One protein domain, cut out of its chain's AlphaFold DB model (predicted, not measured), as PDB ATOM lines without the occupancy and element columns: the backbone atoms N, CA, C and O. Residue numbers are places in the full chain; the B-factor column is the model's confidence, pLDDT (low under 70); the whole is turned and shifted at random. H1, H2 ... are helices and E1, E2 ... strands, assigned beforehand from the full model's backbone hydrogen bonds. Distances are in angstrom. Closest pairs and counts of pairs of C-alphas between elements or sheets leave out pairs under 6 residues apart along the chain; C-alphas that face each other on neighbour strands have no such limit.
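This is residues 5 to 72 and 80 to 84 of the 84 residues of the protein "Bifunctional metallophosphatase/5'-nucleotidase" of Methanobacteriales archaeon (UniProt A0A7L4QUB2). With little regular structure, a small sheet of E2, E1 and E3 at one end is joined by a long winding stretch, residues 24 to 58, to one short helix, H1, at the other. The printed part has 73 residues, 22 in named elements, in the order E1, E2, H1, E3; the sheet is mixed, and so is the class, helices and strands. It is loose, radius of gyration of the C-alphas 16.2 A, spanning 43 by 34 by 23 A.

E1, residues 5 to 8, begins at C-alpha 5 (-27.559, 47.636, 26.475). E2, residues 18 to 23, is 14.1 A long; H1, residues 59 to 67, 12.4 A. E3, residues 81 to 83, ends at C-alpha 83 (-31.496, 56.873, 31.375).

E1 and E2 form an antiparallel hairpin; N 7 and O 20 are 2.9 A apart. E3 is parallel to E1; N 82 and O 6 are 2.8 A apart. H1, with every O i to N i+4 pair within hydrogen-bond range, is not on the sheet.

The farthest C-alphas, Pro 13 and Gly 69, are 46.8 A apart. Across the cut, residues 73 to 79, the gap is 22.3 A. The link E2 to H1 is long. No printed residue is under 70 in pLDDT.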
ATOM      1  N   ASN A   5     -26.638  46.775  25.740       96.69
ATOM      2  CA  ASN A   5     -27.559  47.636  26.475       96.69
ATOM      3  C   ASN A   5     -26.816  48.321  27.629       96.69
ATOM      4  O   ASN A   5     -26.034  47.675  28.324       96.69
ATOM      5  N   LEU A   6     -27.063  49.615  27.818       96.69
ATOM      6  CA  LEU A   6     -26.454  50.456  28.843       96.69
ATOM      7  C   LEU A   6     -27.550  51.168  29.638       96.69
ATOM      8  O   LEU A   6     -28.372  51.866  29.046       96.69
ATOM      9  N   TYR A   7     -27.509  51.047  30.958       96.88
ATOM     10  CA  TYR A   7     -28.340  51.815  31.880       96.88
ATOM     11  C   TYR A   7     -27.462  52.854  32.572       96.88
ATOM     12  O   TYR A   7     -26.416  52.506  33.134       96.88
ATOM     13  N   LEU A   8     -27.847  54.128  32.498       97.06
ATOM     14  CA  LEU A   8     -27.065  55.228  33.056       97.06
ATOM     15  C   LEU A   8     -27.905  56.195  33.888       97.06
ATOM     16  O   LEU A   8     -29.030  56.510  33.526       97.06
ATOM     17  N   LYS A   9     -27.303  56.732  34.945       97.50
ATOM     18  CA  LYS A   9     -27.843  57.815  35.764       97.50
ATOM     19  C   LYS A   9     -26.946  59.034  35.629       97.50
ATOM     20  O   LYS A   9     -25.807  59.026  36.099       97.50
ATOM     21  N   ILE A  10     -27.404  60.057  34.911       95.94
ATOM     22  CA  ILE A  10     -26.530  61.166  34.495       95.94
ATOM     23  C   ILE A  10     -26.161  62.099  35.654       95.94
ATOM     24  O   ILE A  10     -25.092  62.715  35.633       95.94
ATOM     25  N   GLU A  11     -27.012  62.148  36.676       97.19
ATOM     26  CA  GLU A  11     -26.854  62.928  37.903       97.19
ATOM     27  C   GLU A  11     -25.737  62.384  38.796       97.19
ATOM     28  O   GLU A  11     -25.225  63.112  39.648       97.19
ATOM     29  N   ASN A  12     -25.340  61.122  38.605       97.62
ATOM     30  CA  ASN A  12     -24.263  60.536  39.387       97.62
ATOM     31  C   ASN A  12     -22.915  61.215  39.071       97.62
ATOM     32  O   ASN A  12     -22.681  61.691  37.945       97.62
ATOM     33  N   PRO A  13     -21.989  61.230  40.048       97.81
ATOM     34  CA  PRO A  13     -20.638  61.735  39.851       97.81
ATOM     35  C   PRO A  13     -19.919  61.082  38.663       97.81
ATOM     36  O   PRO A  13     -20.253  59.986  38.201       97.81
ATOM     37  N   ALA A  14     -18.887  61.760  38.160       96.69
ATOM     38  CA  ALA A  14     -18.025  61.190  37.131       96.69
ATOM     39  C   ALA A  14     -17.429  59.855  37.618       96.69
ATOM     40  O   ALA A  14     -16.886  59.783  38.714       96.69
ATOM     41  N   GLY A  15     -17.542  58.809  36.797       95.12
ATOM     42  CA  GLY A  15     -17.144  57.441  37.153       95.12
ATOM     43  C   GLY A  15     -18.293  56.546  37.634       95.12
ATOM     44  O   GLY A  15     -18.171  55.332  37.539       95.12
ATOM     45  N   GLU A  16     -19.431  57.119  38.041       96.38
ATOM     46  CA  GLU A  16     -20.569  56.369  38.611       96.38
ATOM     47  C   GLU A  16     -21.853  56.472  37.771       96.38
ATOM     48  O   GLU A  16     -22.914  55.972  38.145       96.38
ATOM     49  N   ARG A  17     -21.784  57.130  36.609       97.75
ATOM     50  CA  ARG A  17     -22.951  57.330  35.735       97.75
ATOM     51  C   ARG A  17     -23.434  56.050  35.081       97.75
ATOM     52  O   ARG A  17     -24.625  55.906  34.856       97.75
ATOM     53  N   VAL A  18     -22.532  55.130  34.758       96.69
ATOM     54  CA  VAL A  18     -22.896  53.831  34.187       96.69
ATOM     55  C   VAL A  18     -23.295  52.900  35.325       96.69
ATOM     56  O   VAL A  18     -22.469  52.611  36.185       96.69
ATOM     57  N   GLN A  19     -24.551  52.460  35.336       96.00
ATOM     58  CA  GLN A  19     -25.090  51.587  36.381       96.00
ATOM     59  C   GLN A  19     -24.954  50.119  35.980       96.00
ATOM     60  O   GLN A  19     -24.366  49.324  36.707       96.00
ATOM     61  N   GLU A  20     -25.443  49.769  34.789       96.69
ATOM     62  CA  GLU A  20     -25.430  48.392  34.301       96.69
ATOM     63  C   GLU A  20     -25.120  48.336  32.805       96.69
ATOM     64  O   GLU A  20     -25.567  49.176  32.018       96.69
ATOM     65  N   ILE A  21     -24.370  47.308  32.407       97.19
ATOM     66  CA  ILE A  21     -24.102  46.984  31.006       97.19
ATOM     67  C   ILE A  21     -24.489  45.529  30.767       97.19
ATOM     68  O   ILE A  21     -24.060  44.630  31.495       97.19
ATOM     69  N   PHE A  22     -25.232  45.290  29.691       96.88
ATOM     70  CA  PHE A  22     -25.538  43.956  29.192       96.88
ATOM     71  C   PHE A  22     -24.975  43.788  27.786       96.88
ATOM     72  O   PHE A  22     -25.128  44.665  26.938       96.88
ATOM     73  N   ILE A  23     -24.362  42.637  27.522       96.62
ATOM     74  CA  ILE A  23     -23.882  42.234  26.202       96.62
ATOM     75  C   ILE A  23     -24.698  41.028  25.748       96.62
ATOM     76  O   ILE A  23     -24.683  39.982  26.401       96.62
ATOM     77  N   GLN A  24     -25.416  41.169  24.632       93.44
ATOM     78  CA  GLN A  24     -26.325  40.147  24.094       93.44
ATOM     79  C   GLN A  24     -27.305  39.609  25.157       93.44
ATOM     80  O   GLN A  24     -27.454  38.399  25.337       93.44
ATOM     81  N   GLY A  25     -27.916  40.521  25.922       94.12
ATOM     82  CA  GLY A  25     -28.892  40.201  26.969       94.12
ATOM     83  C   GLY A  25     -28.311  39.596  28.254       94.12
ATOM     84  O   GLY A  25     -29.072  39.179  29.120       94.12
ATOM     85  N   LYS A  26     -26.981  39.527  28.405       96.50
ATOM     86  CA  LYS A  26     -26.320  38.990  29.608       96.50
ATOM     87  C   LYS A  26     -25.513  40.076  30.314       96.50
ATOM     88  O   LYS A  26     -24.879  40.858  29.607       96.50
ATOM     89  N   PRO A  27     -25.463  40.099  31.659       97.62
ATOM     90  CA  PRO A  27     -24.617  41.040  32.385       97.62
ATOM     91  C   PRO A  27     -23.173  41.003  31.880       97.62
ATOM     92  O   PRO A  27     -22.624  39.926  31.595       97.62
ATOM     93  N   LEU A  28     -22.570  42.183  31.749       97.00
ATOM     94  CA  LEU A  28     -21.156  42.323  31.436       97.00
ATOM     95  C   LEU A  28     -20.324  41.568  32.481       97.00
ATOM     96  O   LEU A  28     -20.552  41.685  33.682       97.00
ATOM     97  N   LYS A  29     -19.344  40.795  32.016       97.25
ATOM     98  CA  LYS A  29     -18.362  40.135  32.876       97.25
ATOM     99  C   LYS A  29     -17.042  40.902  32.782       97.25
ATOM    100  O   LYS A  29     -16.477  40.904  31.687       97.25
ATOM    101  N   PRO A  30     -16.549  41.521  33.871       93.75
ATOM    102  CA  PRO A  30     -15.330  42.336  33.838       93.75
ATOM    103  C   PRO A  30     -14.103  41.588  33.306       93.75
ATOM    104  O   PRO A  30     -13.352  42.130  32.503       93.75
ATOM    105  N   ASP A  31     -13.958  40.312  33.667       95.38
ATOM    106  CA  ASP A  31     -12.788  39.498  33.307       95.38
ATOM    107  C   ASP A  31     -12.895  38.841  31.920       95.38
ATOM    108  O   ASP A  31     -12.096  37.973  31.562       95.38
ATOM    109  N   ARG A  32     -13.911  39.200  31.125       95.81
ATOM    110  CA  ARG A  32     -14.146  38.609  29.805       95.81
ATOM    111  C   ARG A  32     -13.748  39.569  28.691       95.81
ATOM    112  O   ARG A  32     -14.148  40.726  28.669       95.81
ATOM    113  N   THR A  33     -13.059  39.042  27.683       94.88
ATOM    114  CA  THR A  33     -12.823  39.758  26.425       94.88
ATOM    115  C   THR A  33     -14.048  39.683  25.516       94.88
ATOM    116  O   THR A  33     -14.602  38.604  25.277       94.88
ATOM    117  N   TYR A  34     -14.448  40.832  24.976       94.31
ATOM    118  CA  TYR A  34     -15.520  40.954  23.995       94.31
ATOM    119  C   TYR A  34     -14.960  41.518  22.696       94.31
ATOM    120  O   TYR A  34     -14.194  42.480  22.710       94.31
ATOM    121  N   GLN A  35     -15.351  40.926  21.569       93.88
ATOM    122  CA  GLN A  35     -15.024  41.485  20.266       93.88
ATOM    123  C   GLN A  35     -15.871  42.737  20.034       93.88
ATOM    124  O   GLN A  35     -17.089  42.710  20.210       93.88
ATOM    125  N   ALA A  36     -15.216  43.819  19.632       92.62
ATOM    126  CA  ALA A  36     -15.852  45.092  19.338       92.62
ATOM    127  C   ALA A  36     -15.354  45.634  17.997       92.62
ATOM    128  O   ALA A  36     -14.231  45.358  17.580       92.62
ATOM    129  N   VAL A  37     -16.205  46.426  17.348       92.12
ATOM    130  CA  VAL A  37     -15.883  47.183  16.135       92.12
ATOM    131  C   VAL A  37     -16.283  48.631  16.387       92.12
ATOM    132  O   VAL A  37     -17.363  48.898  16.916       92.12
ATOM    133  N   PHE A  38     -15.407  49.563  16.031       91.31
ATOM    134  CA  PHE A  38     -15.610  51.000  16.184       91.31
ATOM    135  C   PHE A  38     -15.092  51.717  14.934       91.31
ATOM    136  O   PHE A  38     -14.310  51.158  14.172       91.31
ATOM    137  N   VAL A  39     -15.570  52.940  14.702       89.75
ATOM    138  CA  VAL A  39     -15.319  53.652  13.437       89.75
ATOM    139  C   VAL A  39     -14.047  54.495  13.488       89.75
ATOM    140  O   VAL A  39     -13.332  54.570  12.497       89.75
ATOM    141  N   THR A  40     -13.753  55.150  14.615       84.56
ATOM    142  CA  THR A  40     -12.638  56.104  14.690       84.56
ATOM    143  C   THR A  40     -11.754  55.879  15.910       84.56
ATOM    144  O   THR A  40     -12.226  55.703  17.033       84.56
ATOM    145  N   ASN A  41     -10.440  55.984  15.699       83.88
ATOM    146  CA  ASN A  41      -9.449  55.979  16.778       83.88
ATOM    147  C   ASN A  41      -9.572  57.208  17.700       83.88
ATOM    148  O   ASN A  41      -9.151  57.152  18.851       83.88
ATOM    149  N   GLN A  42     -10.193  58.299  17.232       84.94
ATOM    150  CA  GLN A  42     -10.503  59.471  18.061       84.94
ATOM    151  C   GLN A  42     -11.513  59.151  19.174       84.94
ATOM    152  O   GLN A  42     -11.422  59.717  20.257       84.94
ATOM    153  N   GLY A  43     -12.463  58.242  18.917       84.50
ATOM    154  CA  GLY A  43     -13.467  57.830  19.903       84.50
ATOM    155  C   GLY A  43     -12.992  56.724  20.849       84.50
ATOM    156  O   GLY A  43     -13.543  56.575  21.937       84.50
ATOM    157  N   VAL A  44     -11.972  55.954  20.455       90.12
ATOM    158  CA  VAL A  44     -11.413  54.855  21.257       90.12
ATOM    159  C   VAL A  44      -9.884  54.950  21.253       90.12
ATOM    160  O   VAL A  44      -9.241  54.384  20.357       90.12
ATOM    161  N   PRO A  45      -9.285  55.630  22.254       90.62
ATOM    162  CA  PRO A  45      -7.836  55.776  22.365       90.62
ATOM    163  C   PRO A  45      -7.094  54.440  22.259       90.62
ATOM    164  O   PRO A  45      -7.604  53.398  22.677       90.62
ATOM    165  N   ALA A  46      -5.871  54.467  21.723       90.44
ATOM    166  CA  ALA A  46      -5.058  53.268  21.494       90.44
ATOM    167  C   ALA A  46      -4.717  52.498  22.784       90.44
ATOM    168  O   ALA A  46      -4.447  51.304  22.727       90.44
ATOM    169  N   SER A  47      -4.781  53.162  23.941       92.12
ATOM    170  CA  SER A  47      -4.577  52.554  25.259       92.12
ATOM    171  C   SER A  47      -5.687  51.581  25.679       92.12
ATOM    172  O   SER A  47      -5.518  50.877  26.670       92.12
ATOM    173  N   TYR A  48      -6.825  51.548  24.975       91.06
ATOM    174  CA  TYR A  48      -7.943  50.657  25.285       91.06
ATOM    175  C   TYR A  48      -8.025  49.466  24.325       91.06
ATOM    176  O   TYR A  48      -7.875  49.610  23.109       91.06
ATOM    177  N   GLY A  49      -8.369  48.300  24.876       91.88
ATOM    178  CA  GLY A  49      -8.517  47.047  24.135       91.88
ATOM    179  C   GLY A  49      -7.191  46.329  23.873       91.88
ATOM    180  O   GLY A  49      -6.113  46.825  24.185       91.88
ATOM    181  N   ALA A  50      -7.282  45.134  23.298       93.06
ATOM    182  CA  ALA A  50      -6.142  44.314  22.898       93.06
ATOM    183  C   ALA A  50      -6.416  43.704  21.519       93.06
ATOM    184  O   ALA A  50      -7.574  43.621  21.107       93.06
ATOM    185  N   ASN A  51      -5.366  43.266  20.818       93.25
ATOM    186  CA  ASN A  51      -5.466  42.651  19.486       93.25
ATOM    187  C   ASN A  51      -6.212  43.534  18.467       93.25
ATOM    188  O   ASN A  51      -7.043  43.056  17.696       93.25
ATOM    189  N   ARG A  52      -5.939  44.845  18.500       92.50
ATOM    190  CA  ARG A  52      -6.506  45.807  17.551       92.50
ATOM    191  C   ARG A  52      -5.900  45.574  16.172       92.50
ATOM    192  O   ARG A  52      -4.697  45.361  16.055       92.50
ATOM    193  N   PHE A  53      -6.734  45.667  15.151       92.00
ATOM    194  CA  PHE A  53      -6.305  45.710  13.764       92.00
ATOM    195  C   PHE A  53      -7.163  46.735  13.031       92.00
ATOM    196  O   PHE A  53      -8.347  46.892  13.343       92.00
ATOM    197  N   ASP A  54      -6.561  47.427  12.073       91.50
ATOM    198  CA  ASP A  54      -7.289  48.325  11.191       91.50
ATOM    199  C   ASP A  54      -7.845  47.507  10.020       91.50
ATOM    200  O   ASP A  54      -7.139  46.719   9.393       91.50
ATOM    201  N   SER A  55      -9.144  47.646   9.775       90.81
ATOM    202  CA  SER A  55      -9.817  47.023   8.637       90.81
ATOM    203  C   SER A  55      -9.731  47.955   7.431       90.81
ATOM    204  O   SER A  55     -10.105  49.120   7.546       90.81
ATOM    205  N   ASP A  56      -9.355  47.431   6.262       92.12
ATOM    206  CA  ASP A  56      -9.369  48.194   5.001       92.12
ATOM    207  C   ASP A  56     -10.795  48.549   4.533       92.12
ATOM    208  O   ASP A  56     -10.991  49.387   3.653       92.12
ATOM    209  N   LEU A  57     -11.813  47.914   5.126       94.00
ATOM    210  CA  LEU A  57     -13.220  48.170   4.826       94.00
ATOM    211  C   LEU A  57     -13.662  49.539   5.355       94.00
ATOM    212  O   LEU A  57     -13.790  49.740   6.567       94.00
ATOM    213  N   GLN A  58     -13.995  50.453   4.446       93.75
ATOM    214  CA  GLN A  58     -14.555  51.748   4.822       93.75
ATOM    215  C   GLN A  58     -15.971  51.596   5.394       93.75
ATOM    216  O   GLN A  58     -16.774  50.792   4.920       93.75
ATOM    217  N   ALA A  59     -16.331  52.423   6.379       92.81
ATOM    218  CA  ALA A  59     -17.654  52.365   7.008       92.81
ATOM    219  C   ALA A  59     -18.806  52.577   6.004       92.81
ATOM    220  O   ALA A  59     -19.835  51.907   6.095       92.81
ATOM    221  N   VAL A  60     -18.625  53.476   5.026       95.12
ATOM    222  CA  VAL A  60     -19.610  53.700   3.953       95.12
ATOM    223  C   VAL A  60     -19.777  52.460   3.077       95.12
ATOM    224  O   VAL A  60     -20.903  52.088   2.757       95.12
ATOM    225  N   GLU A  61     -18.684  51.769   2.767       96.56
ATOM    226  CA  GLU A  61     -18.703  50.534   1.988       96.56
ATOM    227  C   GLU A  61     -19.385  49.401   2.766       96.56
ATOM    228  O   GLU A  61     -20.221  48.682   2.221       96.56
ATOM    229  N   ALA A  62     -19.110  49.276   4.069       95.25
ATOM    230  CA  ALA A  62     -19.791  48.317   4.937       95.25
ATOM    231  C   ALA A  62     -21.316  48.536   4.948       95.25
ATOM    232  O   ALA A  62     -22.084  47.573   4.881       95.25
ATOM    233  N   LEU A  63     -21.760  49.797   4.996       94.56
ATOM    234  CA  LEU A  63     -23.179  50.150   4.918       94.56
ATOM    235  C   LEU A  63     -23.770  49.848   3.539       94.56
ATOM    236  O   LEU A  63     -24.852  49.270   3.475       94.56
ATOM    237  N   GLN A  64     -23.072  50.177   2.450       96.25
ATOM    238  CA  GLN A  64     -23.517  49.850   1.091       96.25
ATOM    239  C   GLN A  64     -23.723  48.344   0.920       96.25
ATOM    240  O   GLN A  64     -24.811  47.925   0.531       96.25
ATOM    241  N   ARG A  65     -22.734  47.532   1.318       96.19
ATOM    242  CA  ARG A  65     -22.832  46.063   1.312       96.19
ATOM    243  C   ARG A  65     -23.982  45.564   2.188       96.19
ATOM    244  O   ARG A  65     -24.671  44.618   1.829       96.19
ATOM    245  N   TYR A  66     -24.222  46.199   3.338       93.75
ATOM    246  CA  TYR A  66     -25.365  45.851   4.183       93.75
ATOM    247  C   TYR A  66     -26.704  46.184   3.515       93.75
ATOM    248  O   TYR A  66     -27.670  45.455   3.725       93.75
ATOM    249  N   LEU A  67     -26.804  47.280   2.766       95.62
ATOM    250  CA  LEU A  67     -28.044  47.731   2.126       95.62
ATOM    251  C   LEU A  67     -28.312  47.058   0.773       95.62
ATOM    252  O   LEU A  67     -29.448  47.080   0.303       95.62
ATOM    253  N   GLU A  68     -27.300  46.450   0.162       96.81
ATOM    254  CA  GLU A  68     -27.407  45.788  -1.134       96.81
ATOM    255  C   GLU A  68     -28.542  44.747  -1.155       96.81
ATOM    256  O   GLU A  68     -28.686  43.911  -0.259       96.81
ATOM    257  N   GLY A  69     -29.412  44.841  -2.163       93.19
ATOM    258  CA  GLY A  69     -30.579  43.966  -2.315       93.19
ATOM    259  C   GLY A  69     -31.760  44.260  -1.376       93.19
ATOM    260  O   GLY A  69     -32.812  43.631  -1.520       93.19
ATOM    261  N   LYS A  70     -31.652  45.221  -0.447       95.25
ATOM    262  CA  LYS A  70     -32.756  45.604   0.450       95.25
ATOM    263  C   LYS A  70     -33.587  46.725  -0.170       95.25
ATOM    264  O   LYS A  70     -33.084  47.807  -0.441       95.25
ATOM    265  N   LYS A  71     -34.889  46.480  -0.357       89.62
ATOM    266  CA  LYS A  71     -35.839  47.496  -0.855       89.62
ATOM    267  C   LYS A  71     -36.190  48.551   0.195       89.62
ATOM    268  O   LYS A  71     -36.428  49.700  -0.148       89.62
ATOM    269  N   MET A  72     -36.251  48.145   1.460       92.56
ATOM    270  CA  MET A  72     -36.575  48.999   2.597       92.56
ATOM    271  C   MET A  72     -35.868  48.450   3.833       92.56
ATOM    272  O   MET A  72     -35.729  47.234   3.981       92.56
ATOM    273  N   SER A  80     -31.280  50.622  23.468       94.75
ATOM    274  CA  SER A  80     -29.936  50.158  23.847       94.75
ATOM    275  C   SER A  80     -29.230  51.047  24.878       94.75
ATOM    276  O   SER A  80     -28.215  50.646  25.433       94.75
ATOM    277  N   VAL A  81     -29.698  52.276  25.083       95.69
ATOM    278  CA  VAL A  81     -29.162  53.215  26.072       95.69
ATOM    279  C   VAL A  81     -30.357  53.809  26.804       95.69
ATOM    280  O   VAL A  81     -31.208  54.428  26.167       95.69
ATOM    281  N   VAL A  82     -30.441  53.575  28.110       96.19
ATOM    282  CA  VAL A  82     -31.587  53.936  28.952       96.19
ATOM    283  C   VAL A  82     -31.103  54.827  30.090       96.19
ATOM    284  O   VAL A  82     -30.210  54.439  30.840       96.19
ATOM    285  N   ALA A  83     -31.691  56.016  30.211       95.00
ATOM    286  CA  ALA A  83     -31.496  56.873  31.375       95.00
ATOM    287  C   ALA A  83     -32.411  56.403  32.519       95.00
ATOM    288  O   ALA A  83     -33.602  56.186  32.278       95.00
ATOM    289  N   VAL A  84     -31.847  56.220  33.718       91.19
ATOM    290  CA  VAL A  84     -32.521  55.721  34.935       91.19
ATOM    291  C   VAL A  84     -32.394  56.675  36.115       91.19
ATOM    292  O   VAL A  84     -31.368  57.383  36.203       91.19
TER     293      VAL A  84